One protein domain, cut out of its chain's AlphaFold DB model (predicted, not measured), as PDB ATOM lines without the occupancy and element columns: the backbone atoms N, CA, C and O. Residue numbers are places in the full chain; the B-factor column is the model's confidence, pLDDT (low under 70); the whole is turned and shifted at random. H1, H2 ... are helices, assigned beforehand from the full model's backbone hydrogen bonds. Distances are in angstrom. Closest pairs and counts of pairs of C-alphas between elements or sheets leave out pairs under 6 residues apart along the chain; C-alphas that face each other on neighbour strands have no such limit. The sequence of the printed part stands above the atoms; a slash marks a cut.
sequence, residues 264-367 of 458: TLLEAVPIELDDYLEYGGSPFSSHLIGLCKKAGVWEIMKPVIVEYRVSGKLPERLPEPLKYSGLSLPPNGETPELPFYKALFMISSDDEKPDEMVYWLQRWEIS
ATOM      1  N   THR A 264     216.445 168.188 273.539       93.38
ATOM      2  CA  THR A 264     216.849 169.565 273.871       93.38
ATOM      3  C   THR A 264     215.722 170.317 274.592       93.38
ATOM      4  O   THR A 264     215.196 171.326 274.126       93.38
ATOM      5  N   LEU A 265     215.312 169.806 275.757       93.69
ATOM      6  CA  LEU A 265     214.120 170.293 276.464       93.69
ATOM      7  C   LEU A 265     214.233 171.755 276.932       93.69
ATOM      8  O   LEU A 265     213.228 172.464 276.933       93.69
ATOM      9  N   LEU A 266     215.439 172.227 277.271       93.94
ATOM     10  CA  LEU A 266     215.673 173.615 277.700       93.94
ATOM     11  C   LEU A 266     215.318 174.644 276.618       93.94
ATOM     12  O   LEU A 266     214.844 175.729 276.938       93.94
ATOM     13  N   GLU A 267     215.496 174.302 275.341       91.88
ATOM     14  CA  GLU A 267     215.121 175.172 274.219       91.88
ATOM     15  C   GLU A 267     213.628 175.077 273.878       91.88
ATOM     16  O   GLU A 267     213.057 176.009 273.315       91.88
ATOM     17  N   ALA A 268     212.975 173.966 274.235       94.25
ATOM     18  CA  ALA A 268     211.548 173.770 274.003       94.25
ATOM     19  C   ALA A 268     210.680 174.555 275.004       94.25
ATOM     20  O   ALA A 268     209.608 175.036 274.634       94.25
ATOM     21  N   VAL A 269     211.143 174.710 276.253       94.56
ATOM     22  CA  VAL A 269     210.409 175.407 277.328       94.56
ATOM     23  C   VAL A 269     210.005 176.838 276.937       94.56
ATOM     24  O   VAL A 269     208.825 177.159 277.064       94.56
ATOM     25  N   PRO A 270     210.896 177.699 276.407       92.50
ATOM     26  CA  PRO A 270     210.516 179.049 275.991       92.50
ATOM     27  C   PRO A 270     209.470 179.093 274.871       92.50
ATOM     28  O   PRO A 270     208.681 180.031 274.818       92.50
ATOM     29  N   ILE A 271     209.447 178.100 273.974       92.50
ATOM     30  CA  ILE A 271     208.451 178.036 272.892       92.50
ATOM     31  C   ILE A 271     207.073 177.659 273.454       92.50
ATOM     32  O   ILE A 271     206.068 178.232 273.032       92.50
ATOM     33  N   GLU A 272     207.029 176.730 274.416       91.38
ATOM     34  CA  GLU A 272     205.805 176.370 275.148       91.38
ATOM     35  C   GLU A 272     205.317 177.524 276.033       91.38
ATOM     36  O   GLU A 272     204.114 177.747 276.146       91.38
ATOM     37  N   LEU A 273     206.235 178.298 276.622       90.25
ATOM     38  CA  LEU A 273     205.882 179.512 277.352       90.25
ATOM     39  C   LEU A 273     205.138 180.486 276.436       90.25
ATOM     40  O   LEU A 273     204.080 180.968 276.815       90.25
ATOM     41  N   ASP A 274     205.616 180.726 275.218       88.19
ATOM     42  CA  ASP A 274     204.903 181.589 274.272       88.19
ATOM     43  C   ASP A 274     203.487 181.062 273.936       88.19
ATOM     44  O   ASP A 274     202.556 181.860 273.840       88.19
ATOM     45  N   ASP A 275     203.285 179.738 273.825       85.25
ATOM     46  CA  ASP A 275     201.950 179.137 273.617       85.25
ATOM     47  C   ASP A 275     201.046 179.378 274.838       85.25
ATOM     48  O   ASP A 275     199.867 179.719 274.717       85.25
ATOM     49  N   TYR A 276     201.612 179.241 276.037       84.31
ATOM     50  CA  TYR A 276     200.926 179.496 277.300       84.31
ATOM     51  C   TYR A 276     200.510 180.964 277.473       84.31
ATOM     52  O   TYR A 276     199.430 181.246 278.010       84.31
ATOM     53  N   LEU A 277     201.359 181.893 277.033       81.50
ATOM     54  CA  LEU A 277     201.093 183.331 277.054       81.50
ATOM     55  C   LEU A 277     200.008 183.712 276.043       81.50
ATOM     56  O   LEU A 277     199.140 184.520 276.359       81.50
ATOM     57  N   GLU A 278     200.025 183.103 274.857       77.31
ATOM     58  CA  GLU A 278     199.071 183.389 273.785       77.31
ATOM     59  C   GLU A 278     197.667 182.843 274.080       77.31
ATOM     60  O   GLU A 278     196.683 183.554 273.882       77.31
ATOM     61  N   TYR A 279     197.560 181.602 274.565       72.12
ATOM     62  CA  TYR A 279     196.271 180.906 274.687       72.12
ATOM     63  C   TYR A 279     195.732 180.800 276.114       72.12
ATOM     64  O   TYR A 279     194.587 180.390 276.300       72.12
ATOM     65  N   GLY A 280     196.527 181.147 277.134       62.44
ATOM     66  CA  GLY A 280     196.044 181.431 278.491       62.44
ATOM     67  C   GLY A 280     195.278 180.322 279.233       62.44
ATOM     68  O   GLY A 280     194.737 180.590 280.300       62.44
ATOM     69  N   GLY A 281     195.183 179.100 278.693       61.16
ATOM     70  CA  GLY A 281     194.173 178.110 279.081       61.16
ATOM     71  C   GLY A 281     194.685 176.823 279.743       61.16
ATOM     72  O   GLY A 281     195.874 176.500 279.746       61.16
ATOM     73  N   SER A 282     193.729 176.050 280.275       55.91
ATOM     74  CA  SER A 282     193.926 174.822 281.068       55.91
ATOM     75  C   SER A 282     194.798 173.727 280.422       55.91
ATOM     76  O   SER A 282     195.623 173.182 281.151       55.91
ATOM     77  N   PRO A 283     194.706 173.383 279.114       58.66
ATOM     78  CA  PRO A 283     195.583 172.338 278.576       58.66
ATOM     79  C   PRO A 283     197.037 172.823 278.454       58.66
ATOM     80  O   PRO A 283     197.952 172.126 278.886       58.66
ATOM     81  N   PHE A 284     197.254 174.056 277.985       67.12
ATOM     82  CA  PHE A 284     198.591 174.653 277.831       67.12
ATOM     83  C   PHE A 284     199.320 174.818 279.162       67.12
ATOM     84  O   PHE A 284     200.538 174.693 279.245       67.12
ATOM     85  N   SER A 285     198.559 175.056 280.228       73.25
ATOM     86  CA  SER A 285     199.119 175.175 281.568       73.25
ATOM     87  C   SER A 285     199.747 173.851 282.028       73.25
ATOM     88  O   SER A 285     200.885 173.846 282.487       73.25
ATOM     89  N   SER A 286     199.060 172.722 281.823       80.94
ATOM     90  CA  SER A 286     199.599 171.394 282.151       80.94
ATOM     91  C   SER A 286     200.803 171.001 281.282       80.94
ATOM     92  O   SER A 286     201.759 170.399 281.773       80.94
ATOM     93  N   HIS A 287     200.799 171.383 279.999       87.38
ATOM     94  CA  HIS A 287     201.903 171.107 279.080       87.38
ATOM     95  C   HIS A 287     203.181 171.846 279.486       87.38
ATOM     96  O   HIS A 287     204.242 171.219 279.559       87.38
ATOM     97  N   LEU A 288     203.080 173.141 279.815       89.88
ATOM     98  CA  LEU A 288     204.216 173.934 280.280       89.88
ATOM     99  C   LEU A 288     204.790 173.385 281.589       89.88
ATOM    100  O   LEU A 288     205.998 173.175 281.674       89.88
ATOM    101  N   ILE A 289     203.942 173.098 282.583       88.50
ATOM    102  CA  ILE A 289     204.384 172.520 283.864       88.50
ATOM    103  C   ILE A 289     205.091 171.184 283.622       88.50
ATOM    104  O   ILE A 289     206.220 170.986 284.075       88.50
ATOM    105  N   GLY A 290     204.466 170.284 282.858       90.06
ATOM    106  CA  GLY A 290     205.034 168.977 282.541       90.06
ATOM    107  C   GLY A 290     206.375 169.074 281.809       90.06
ATOM    108  O   GLY A 290     207.296 168.313 282.111       90.06
ATOM    109  N   LEU A 291     206.518 170.020 280.878       92.94
ATOM    110  CA  LEU A 291     207.768 170.246 280.156       92.94
ATOM    111  C   LEU A 291     208.852 170.845 281.063       92.94
ATOM    112  O   LEU A 291     209.978 170.353 281.050       92.94
ATOM    113  N   CYS A 292     208.519 171.831 281.902       93.44
ATOM    114  CA  CYS A 292     209.438 172.415 282.884       93.44
ATOM    115  C   CYS A 292     209.935 171.379 283.900       93.44
ATOM    116  O   CYS A 292     211.130 171.347 284.198       93.44
ATOM    117  N   LYS A 293     209.047 170.504 284.398       92.50
ATOM    118  CA  LYS A 293     209.409 169.398 285.300       92.50
ATOM    119  C   LYS A 293     210.348 168.408 284.604       92.50
ATOM    120  O   LYS A 293     211.400 168.091 285.147       92.50
ATOM    121  N   LYS A 294     210.039 167.994 283.366       93.94
ATOM    122  CA  LYS A 294     210.919 167.117 282.562       93.94
ATOM    123  C   LYS A 294     212.283 167.743 282.262       93.94
ATOM    124  O   LYS A 294     213.273 167.026 282.193       93.94
ATOM    125  N   ALA A 295     212.331 169.060 282.078       93.81
ATOM    126  CA  ALA A 295     213.560 169.806 281.833       93.81
ATOM    127  C   ALA A 295     214.332 170.169 283.120       93.81
ATOM    128  O   ALA A 295     215.429 170.709 283.023       93.81
ATOM    129  N   GLY A 296     213.779 169.903 284.312       93.94
ATOM    130  CA  GLY A 296     214.411 170.223 285.598       93.94
ATOM    131  C   GLY A 296     214.433 171.716 285.957       93.94
ATOM    132  O   GLY A 296     215.198 172.118 286.825       93.94
ATOM    133  N   VAL A 297     213.608 172.544 285.307       95.25
ATOM    134  CA  VAL A 297     213.572 174.014 285.482       95.25
ATOM    135  C   VAL A 297     212.299 174.508 286.173       95.25
ATOM    136  O   VAL A 297     212.010 175.703 286.187       95.25
ATOM    137  N   TRP A 298     211.500 173.599 286.733       92.81
ATOM    138  CA  TRP A 298     210.218 173.953 287.341       92.81
ATOM    139  C   TRP A 298     210.355 174.944 288.502       92.81
ATOM    140  O   TRP A 298     209.692 175.977 288.487       92.81
ATOM    141  N   GLU A 299     211.275 174.698 289.435       91.94
ATOM    142  CA  GLU A 299     211.453 175.547 290.623       91.94
ATOM    143  C   GLU A 299     211.822 176.999 290.281       91.94
ATOM    144  O   GLU A 299     211.388 177.927 290.959       91.94
ATOM    145  N   ILE A 300     212.575 177.218 289.196       93.75
ATOM    146  CA  ILE A 300     212.946 178.567 288.740       93.75
ATOM    147  C   ILE A 300     211.843 179.225 287.898       93.75
ATOM    148  O   ILE A 300     211.700 180.446 287.920       93.75
ATOM    149  N   MET A 301     211.043 178.438 287.171       92.12
ATOM    150  CA  MET A 301     209.973 178.952 286.309       92.12
ATOM    151  C   MET A 301     208.660 179.190 287.047       92.12
ATOM    152  O   MET A 301     207.885 180.055 286.635       92.12
ATOM    153  N   LYS A 302     208.398 178.469 288.138       90.81
ATOM    154  CA  LYS A 302     207.169 178.620 288.918       90.81
ATOM    155  C   LYS A 302     206.929 180.074 289.356       90.81
ATOM    156  O   LYS A 302     205.850 180.580 289.046       90.81
ATOM    157  N   PRO A 303     207.881 180.782 290.001       91.12
ATOM    158  CA  PRO A 303     207.659 182.169 290.415       91.12
ATOM    159  C   PRO A 303     207.334 183.099 289.241       91.12
ATOM    160  O   PRO A 303     206.485 183.974 289.371       91.12
ATOM    161  N   VAL A 304     207.956 182.871 288.077       91.00
ATOM    162  CA  VAL A 304     207.711 183.647 286.850       91.00
ATOM    163  C   VAL A 304     206.281 183.449 286.350       91.00
ATOM    164  O   VAL A 304     205.592 184.413 286.027       91.00
ATOM    165  N   ILE A 305     205.825 182.195 286.302       89.62
ATOM    166  CA  ILE A 305     204.477 181.845 285.845       89.62
ATOM    167  C   ILE A 305     203.422 182.378 286.823       89.62
ATOM    168  O   ILE A 305     202.412 182.930 286.386       89.62
ATOM    169  N   VAL A 306     203.657 182.244 288.131       89.38
ATOM    170  CA  VAL A 306     202.761 182.763 289.173       89.38
ATOM    171  C   VAL A 306     202.649 184.285 289.080       89.38
ATOM    172  O   VAL A 306     201.532 184.789 288.999       89.38
ATOM    173  N   GLU A 307     203.768 185.013 289.008       90.06
ATOM    174  CA  GLU A 307     203.762 186.478 288.882       90.06
ATOM    175  C   GLU A 307     203.000 186.927 287.631       90.06
ATOM    176  O   GLU A 307     202.112 187.778 287.715       90.06
ATOM    177  N   TYR A 308     203.247 186.283 286.487       87.94
ATOM    178  CA  TYR A 308     202.512 186.576 285.260       87.94
ATOM    179  C   TYR A 308     201.001 186.351 285.412       87.94
ATOM    180  O   TYR A 308     200.203 187.140 284.911       87.94
ATOM    181  N   ARG A 309     200.571 185.306 286.127       87.00
ATOM    182  CA  ARG A 309     199.139 185.050 286.360       87.00
ATOM    183  C   ARG A 309     198.515 185.949 287.418       87.00
ATOM    184  O   ARG A 309     197.294 186.069 287.427       87.00
ATOM    185  N   VAL A 310     199.310 186.600 288.259       88.56
ATOM    186  CA  VAL A 310     198.830 187.583 289.236       88.56
ATOM    187  C   VAL A 310     198.742 188.978 288.623       88.56
ATOM    188  O   VAL A 310     197.709 189.630 288.758       88.56
ATOM    189  N   SER A 311     199.803 189.438 287.959       87.25
ATOM    190  CA  SER A 311     199.961 190.836 287.538       87.25
ATOM    191  C   SER A 311     200.006 191.041 286.023       87.25
ATOM    192  O   SER A 311     199.986 192.183 285.562       87.25
ATOM    193  N   GLY A 312     200.081 189.963 285.234       85.00
ATOM    194  CA  GLY A 312     200.274 190.022 283.782       85.00
ATOM    195  C   GLY A 312     201.701 190.384 283.368       85.00
ATOM    196  O   GLY A 312     201.973 190.528 282.176       85.00
ATOM    197  N   LYS A 313     202.620 190.556 284.327       86.00
ATOM    198  CA  LYS A 313     203.993 190.990 284.065       86.00
ATOM    199  C   LYS A 313     204.918 189.796 283.907       86.00
ATOM    200  O   LYS A 313     204.915 188.871 284.712       86.00
ATOM    201  N   LEU A 314     205.741 189.855 282.870       86.12
ATOM    202  CA  LEU A 314     206.872 188.959 282.682       86.12
ATOM    203  C   LEU A 314     208.164 189.665 283.101       86.12
ATOM    204  O   LEU A 314     208.258 190.888 282.962       86.12
ATOM    205  N   PRO A 315     209.173 188.928 283.590       89.00
ATOM    206  CA  PRO A 315     210.475 189.507 283.877       89.00
ATOM    207  C   PRO A 315     211.162 189.939 282.575       89.00
ATOM    208  O   PRO A 315     210.998 189.302 281.535       89.00
ATOM    209  N   GLU A 316     211.992 190.982 282.621       87.75
ATOM    210  CA  GLU A 316     212.758 191.427 281.443       87.75
ATOM    211  C   GLU A 316     213.668 190.324 280.882       87.75
ATOM    212  O   GLU A 316     213.945 190.272 279.683       87.75
ATOM    213  N   ARG A 317     214.128 189.420 281.754       90.12
ATOM    214  CA  ARG A 317     214.932 188.247 281.411       90.12
ATOM    215  C   ARG A 317     214.383 187.025 282.127       90.12
ATOM    216  O   ARG A 317     214.022 187.110 283.299       90.12
ATOM    217  N   LEU A 318     214.342 185.896 281.425       90.56
ATOM    218  CA  LEU A 318     214.039 184.623 282.066       90.56
ATOM    219  C   LEU A 318     215.204 184.192 282.976       90.56
ATOM    220  O   LEU A 318     216.351 184.558 282.705       90.56
ATOM    221  N   PRO A 319     214.923 183.431 284.045       90.44
ATOM    222  CA  PRO A 319     215.958 182.826 284.874       90.44
ATOM    223  C   PRO A 319     216.857 181.884 284.063       90.44
ATOM    224  O   PRO A 319     216.369 181.093 283.254       90.44
ATOM    225  N   GLU A 320     218.167 181.930 284.310       89.56
ATOM    226  CA  GLU A 320     219.124 181.000 283.697       89.56
ATOM    227  C   GLU A 320     218.775 179.538 284.053       89.56
ATOM    228  O   GLU A 320     218.372 179.269 285.188       89.56
ATOM    229  N   PRO A 321     218.923 178.577 283.118       90.31
ATOM    230  CA  PRO A 321     219.562 178.695 281.797       90.31
ATOM    231  C   PRO A 321     218.610 179.125 280.658       90.31
ATOM    232  O   PRO A 321     218.954 179.000 279.479       90.31
ATOM    233  N   LEU A 322     217.384 179.557 280.973       91.75
ATOM    234  CA  LEU A 322     216.346 179.822 279.976       91.75
ATOM    235  C   LEU A 322     216.485 181.215 279.360       91.75
ATOM    236  O   LEU A 322     216.859 182.191 280.006       91.75
ATOM    237  N   LYS A 323     216.108 181.319 278.085       91.31
ATOM    238  CA  LYS A 323     216.046 182.578 277.333       91.31
ATOM    239  C   LYS A 323     214.724 182.651 276.597       91.31
ATOM    240  O   LYS A 323     214.201 181.621 276.187       91.31
ATOM    241  N   TYR A 324     214.186 183.854 276.410       88.69
ATOM    242  CA  TYR A 324     212.977 184.021 275.609       88.69
ATOM    243  C   TYR A 324     213.167 183.444 274.207       88.69
ATOM    244  O   TYR A 324     214.223 183.607 273.589       88.69
ATOM    245  N   SER A 325     212.126 182.789 273.694       87.62
ATOM    246  CA  SER A 325     212.216 182.103 272.407       87.62
ATOM    247  C   SER A 325     212.348 183.089 271.240       87.62
ATOM    248  O   SER A 325     212.895 182.734 270.197       87.62
ATOM    249  N   GLY A 326     211.863 184.327 271.399       84.88
ATOM    250  CA  GLY A 326     211.794 185.325 270.328       84.88
ATOM    251  C   GLY A 326     210.807 184.961 269.212       84.88
ATOM    252  O   GLY A 326     210.894 185.532 268.127       84.88
ATOM    253  N   LEU A 327     209.916 183.993 269.452       86.81
ATOM    254  CA  LEU A 327     208.871 183.529 268.535       86.81
ATOM    255  C   LEU A 327     207.465 183.941 268.995       86.81
ATOM    256  O   LEU A 327     206.486 183.492 268.406       86.81
ATOM    257  N   SER A 328     207.358 184.769 270.036       84.19
ATOM    258  CA  SER A 328     206.085 185.207 270.598       84.19
ATOM    259  C   SER A 328     205.201 185.832 269.517       84.19
ATOM    260  O   SER A 328     205.643 186.677 268.734       84.19
ATOM    261  N   LEU A 329     203.945 185.398 269.476       78.06
ATOM    262  CA  LEU A 329     202.938 185.942 268.574       78.06
ATOM    263  C   LEU A 329     202.172 187.072 269.268       78.06
ATOM    264  O   LEU A 329     202.108 187.106 270.501       78.06
ATOM    265  N   PRO A 330     201.599 188.022 268.507       71.19
ATOM    266  CA  PRO A 330     200.700 189.005 269.090       71.19
ATOM    267  C   PRO A 330     199.532 188.289 269.791       71.19
ATOM    268  O   PRO A 330     199.023 187.303 269.252       71.19
ATOM    269  N   PRO A 331     199.097 188.770 270.968       66.56
ATOM    270  CA  PRO A 331     198.047 188.120 271.741       66.56
ATOM    271  C   PRO A 331     196.764 187.991 270.917       66.56
ATOM    272  O   PRO A 331     196.310 188.944 270.277       66.56
ATOM    273  N   ASN A 332     196.189 186.791 270.923       63.22
ATOM    274  CA  ASN A 332     194.998 186.468 270.156       63.22
ATOM    275  C   ASN A 332     193.758 186.570 271.059       63.22
ATOM    276  O   ASN A 332     193.344 185.584 271.663       63.22
ATOM    277  N   GLY A 333     193.169 187.764 271.159       60.44
ATOM    278  CA  GLY A 333     191.900 187.984 271.866       60.44
ATOM    279  C   GLY A 333     191.999 188.848 273.124       60.44
ATOM    280  O   GLY A 333     192.917 189.656 273.270       60.44
ATOM    281  N   GLU A 334     190.992 188.719 273.990       56.69
ATOM    282  CA  GLU A 334     190.870 189.489 275.230       56.69
ATOM    283  C   GLU A 334     191.951 189.084 276.235       56.69
ATOM    284  O   GLU A 334     192.229 187.902 276.445       56.69
ATOM    285  N   THR A 335     192.566 190.082 276.870       61.72
ATOM    286  CA  THR A 335     193.476 189.858 277.993       61.72
ATOM    287  C   THR A 335     192.726 189.120 279.099       61.72
ATOM    288  O   THR A 335     191.646 189.582 279.478       61.72
ATOM    289  N   PRO A 336     193.264 188.008 279.630       65.94
ATOM    290  CA  PRO A 336     192.595 187.284 280.700       65.94
ATOM    291  C   PRO A 336     192.362 188.202 281.903       65.94
ATOM    292  O   PRO A 336     193.191 189.065 282.198       65.94
ATOM    293  N   GLU A 337     191.251 187.997 282.614       75.25
ATOM    294  CA  GLU A 337     191.036 188.633 283.914       75.25
ATOM    295  C   GLU A 337     192.167 188.214 284.868       75.25
ATOM    296  O   GLU A 337     192.486 187.028 285.008       75.25
ATOM    297  N   LEU A 338     192.803 189.207 285.493       80.94
ATOM    298  CA  LEU A 338     193.906 189.023 286.432       80.94
ATOM    299  C   LEU A 338     193.433 189.354 287.859       80.94
ATOM    300  O   LEU A 338     192.759 190.372 288.036       80.94
ATOM    301  N   PRO A 339     193.814 188.570 288.885       86.81
ATOM    302  CA  PRO A 339     194.592 187.332 288.813       86.81
ATOM    303  C   PRO A 339     193.851 186.177 288.125       86.81
ATOM    304  O   PRO A 339     192.663 185.954 288.347       86.81
ATOM    305  N   PHE A 340     194.570 185.377 287.340       83.31
ATOM    306  CA  PHE A 340     193.999 184.214 286.667       83.31
ATOM    307  C   PHE A 340     193.993 182.986 287.590       83.31
ATOM    308  O   PHE A 340     194.822 182.075 287.484       83.31
ATOM    309  N   TYR A 341     193.031 182.964 288.513       84.44
ATOM    310  CA  TYR A 341     192.953 181.994 289.611       84.44
ATOM    311  C   TYR A 341     192.936 180.526 289.178       84.44
ATOM    312  O   TYR A 341     193.538 179.690 289.846       84.44
ATOM    313  N   LYS A 342     192.327 180.195 288.030       81.19
ATOM    314  CA  LYS A 342     192.298 178.810 287.533       81.19
ATOM    315  C   LYS A 342     193.705 178.230 287.346       81.19
ATOM    316  O   LYS A 342     193.928 177.074 287.695       81.19
ATOM    317  N   ALA A 343     194.649 179.015 286.818       82.56
ATOM    318  CA  ALA A 343     196.032 178.565 286.676       82.56
ATOM    319  C   ALA A 343     196.741 178.462 288.033       82.56
ATOM    320  O   ALA A 343     197.487 177.512 288.247       82.56
ATOM    321  N   LEU A 344     196.481 179.395 288.955       87.81
ATOM    322  CA  LEU A 344     197.083 179.400 290.293       87.81
ATOM    323  C   LEU A 344     196.661 178.173 291.120       87.81
ATOM    324  O   LEU A 344     197.501 177.554 291.773       87.81
ATOM    325  N   PHE A 345     195.389 177.767 291.035       86.38
ATOM    326  CA  PHE A 345     194.895 176.545 291.682       86.38
ATOM    327  C   PHE A 345     195.544 175.290 291.111       86.38
ATOM    328  O   PHE A 345     195.998 174.440 291.869       86.38
ATOM    329  N   MET A 346     195.644 175.196 289.785       83.25
ATOM    330  CA  MET A 346     196.274 174.055 289.126       83.25
ATOM    331  C   MET A 346     197.767 173.948 289.477       83.25
ATOM    332  O   MET A 346     198.218 172.865 289.821       83.25
ATOM    333  N   ILE A 347     198.509 175.064 289.489       86.62
ATOM    334  CA  ILE A 347     199.919 175.095 289.924       86.62
ATOM    335  C   ILE A 347     200.059 174.616 291.374       86.62
ATOM    336  O   ILE A 347     200.912 173.785 291.668       86.62
ATOM    337  N   SER A 348     199.210 175.114 292.277       88.12
ATOM    338  CA  SER A 348     199.259 174.739 293.699       88.12
ATOM    339  C   SER A 348     198.885 173.269 293.922       88.12
ATOM    340  O   SER A 348     199.444 172.616 294.800       88.12
ATOM    341  N   SER A 349     197.960 172.745 293.109       84.88
ATOM    342  CA  SER A 349     197.560 171.334 293.113       84.88
ATOM    343  C   SER A 349     198.681 170.425 292.613       84.88
ATOM    344  O   SER A 349     198.988 169.436 293.268       84.88
ATOM    345  N   ASP A 350     199.304 170.761 291.479       83.50
ATOM    346  CA  ASP A 350     200.372 169.967 290.855       83.50
ATOM    347  C   ASP A 350     201.659 169.927 291.693       83.50
ATOM    348  O   ASP A 350     202.503 169.050 291.488       83.50
ATOM    349  N   ASP A 351     201.840 170.900 292.584       83.62
ATOM    350  CA  ASP A 351     202.967 170.979 293.515       83.62
ATOM    351  C   ASP A 351     202.656 170.408 294.897       83.62
ATOM    352  O   ASP A 351     203.516 170.470 295.774       83.62
ATOM    353  N   GLU A 352     201.441 169.894 295.105       86.06
ATOM    354  CA  GLU A 352     200.994 169.357 296.392       86.06
ATOM    355  C   GLU A 352     201.181 170.376 297.537       86.06
ATOM    356  O   GLU A 352     201.568 170.033 298.653       86.06
ATOM    357  N   LYS A 353     200.908 171.663 297.260       89.06
ATOM    358  CA  LYS A 353     201.001 172.769 298.232       89.06
ATOM    359  C   LYS A 353     199.606 173.253 298.642       89.06
ATOM    360  O   LYS A 353     199.131 174.272 298.127       89.06
ATOM    361  N   PRO A 354     198.933 172.557 299.578       89.88
ATOM    362  CA  PRO A 354     197.567 172.887 299.973       89.88
ATOM    363  C   PRO A 354     197.450 174.271 300.630       89.88
ATOM    364  O   PRO A 354     196.474 174.972 300.377       89.88
ATOM    365  N   ASP A 355     198.465 174.719 301.381       93.12
ATOM    366  CA  ASP A 355     198.494 176.066 301.977       93.12
ATOM    367  C   ASP A 355     198.472 177.171 300.907       93.12
ATOM    368  O   ASP A 355     197.744 178.160 301.017       93.12
ATOM    369  N   GLU A 356     199.249 176.992 299.831       91.00
ATOM    370  CA  GLU A 356     199.308 177.932 298.706       91.00
ATOM    371  C   GLU A 356     197.967 177.963 297.959       91.00
ATOM    372  O   GLU A 356     197.460 179.034 297.618       91.00
ATOM    373  N   MET A 357     197.337 176.797 297.778       90.69
ATOM    374  CA  MET A 357     196.001 176.700 297.190       90.69
ATOM    375  C   MET A 357     194.959 177.452 298.028       90.69
ATOM    376  O   MET A 357     194.167 178.218 297.476       90.69
ATOM    377  N   VAL A 358     194.976 177.279 299.352       91.56
ATOM    378  CA  VAL A 358     194.068 177.972 300.278       91.56
ATOM    379  C   VAL A 358     194.273 179.483 300.248       91.56
ATOM    380  O   VAL A 358     193.294 180.230 300.188       91.56
ATOM    381  N   TYR A 359     195.521 179.946 300.210       92.19
ATOM    382  CA  TYR A 359     195.838 181.366 300.062       92.19
ATOM    383  C   TYR A 359     195.197 181.975 298.804       92.19
ATOM    384  O   TYR A 359     194.584 183.047 298.862       92.19
ATOM    385  N   TRP A 360     195.274 181.280 297.664       90.00
ATOM    386  CA  TRP A 360     194.637 181.748 296.432       90.00
ATOM    387  C   TRP A 360     193.110 181.660 296.489       90.00
ATOM    388  O   TRP A 360     192.441 182.556 295.972       90.00
ATOM    389  N   LEU A 361     192.550 180.626 297.125       88.25
ATOM    390  CA  LEU A 361     191.101 180.452 297.277       88.25
ATOM    391  C   LEU A 361     190.475 181.575 298.113       88.25
ATOM    392  O   LEU A 361     189.439 182.112 297.726       88.25
ATOM    393  N   GLN A 362     191.131 181.983 299.201       89.19
ATOM    394  CA  GLN A 362     190.711 183.119 300.028       89.19
ATOM    395  C   GLN A 362     190.664 184.423 299.226       89.19
ATOM    396  O   GLN A 362     189.689 185.170 299.292       89.19
ATOM    397  N   ARG A 363     191.706 184.702 298.433       87.25
ATOM    398  CA  ARG A 363     191.749 185.902 297.581       87.25
ATOM    399  C   ARG A 363     190.701 185.865 296.477       87.25
ATOM    400  O   ARG A 363     190.054 186.881 296.219       87.25
ATOM    401  N   TRP A 364     190.514 184.705 295.854       84.94
ATOM    402  CA  TRP A 364     189.486 184.509 294.841       84.94
ATOM    403  C   TRP A 364     188.095 184.817 295.400       84.94
ATOM    404  O   TRP A 364     187.391 185.637 294.816       84.94
ATOM    405  N   GLU A 365     187.757 184.251 296.562       81.88
ATOM    406  CA  GLU A 365     186.472 184.461 297.234       81.88
ATOM    407  C   GLU A 365     186.194 185.939 297.546       81.88
ATOM    408  O   GLU A 365     185.072 186.405 297.369       81.88
ATOM    409  N   ILE A 366     187.212 186.698 297.961       80.00
ATOM    410  CA  ILE A 366     187.079 188.141 298.222       80.00
ATOM    411  C   ILE A 366     186.889 188.933 296.918       80.00
ATOM    412  O   ILE A 366     186.172 189.932 296.887       80.00
ATOM    413  N   SER A 367     187.566 188.522 295.845       72.50
ATOM    414  CA  SER A 367     187.686 189.308 294.610       72.50
ATOM    415  C   SER A 367     186.598 189.053 293.562       72.50
ATOM    416  O   SER A 367     186.493 189.825 292.611       72.50
TER     417      SER A 367
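What this domain is: This is residues 264 to 367 of the 458 residues of an uncharacterized protein of Candidatus Raymondbacteria bacterium RIFOXYD12_FULL_49_13 (UniProt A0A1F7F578). H2, H3 and H4 make an up-and-down bundle, each running against the one before, with H1 packed on H2 and H5 on H4. A long loop, residues 312 to 340, joins H3 to H4. The printed part has 104 residues, 66 of them in five named helices, with no named strand; its class is all helix, and it is compact, with a radius of gyration of the C-alphas of 13.4 A and spans of 40 by 31 by 24 A.

How they stand to each other: Start at H1, residues 265 to 279, a hairpin with H2, residues 282 to 294; their closest C-alphas, Tyr 276 and Phe 284, are 5.4 A apart. H2 only just touches H3, residues 298 to 311, with 3 pairs of C-alphas within 8 A, only at the corner; the closest, Cys 292 and Trp 298, are 4.8 A apart. H4, residues 341 to 350, forms hairpins with H3, closest C-alphas Val 306 and Leu 344 at 6.7 A, and with H5, residues 354 to 367, Ser 348 and Met 357 at 5.2 A. Every O i to N i+4 pair is within hydrogen-bond range in H4 and H5, but 9 of 11 in H1, 8 of 9 in H2 and 8 of 10 in H3.

Where its parts are: Find C-alpha 265 at (214.120, 170.293, 276.464); H1 runs 20.8 A. H5 runs 19.9 A to C-alpha 367 at (187.686, 189.308, 294.610).

The domain as a whole: The printed part has no cut; H3 to H4 is a long link. Residues 280 to 284 and 331 to 336 have pLDDT under 70.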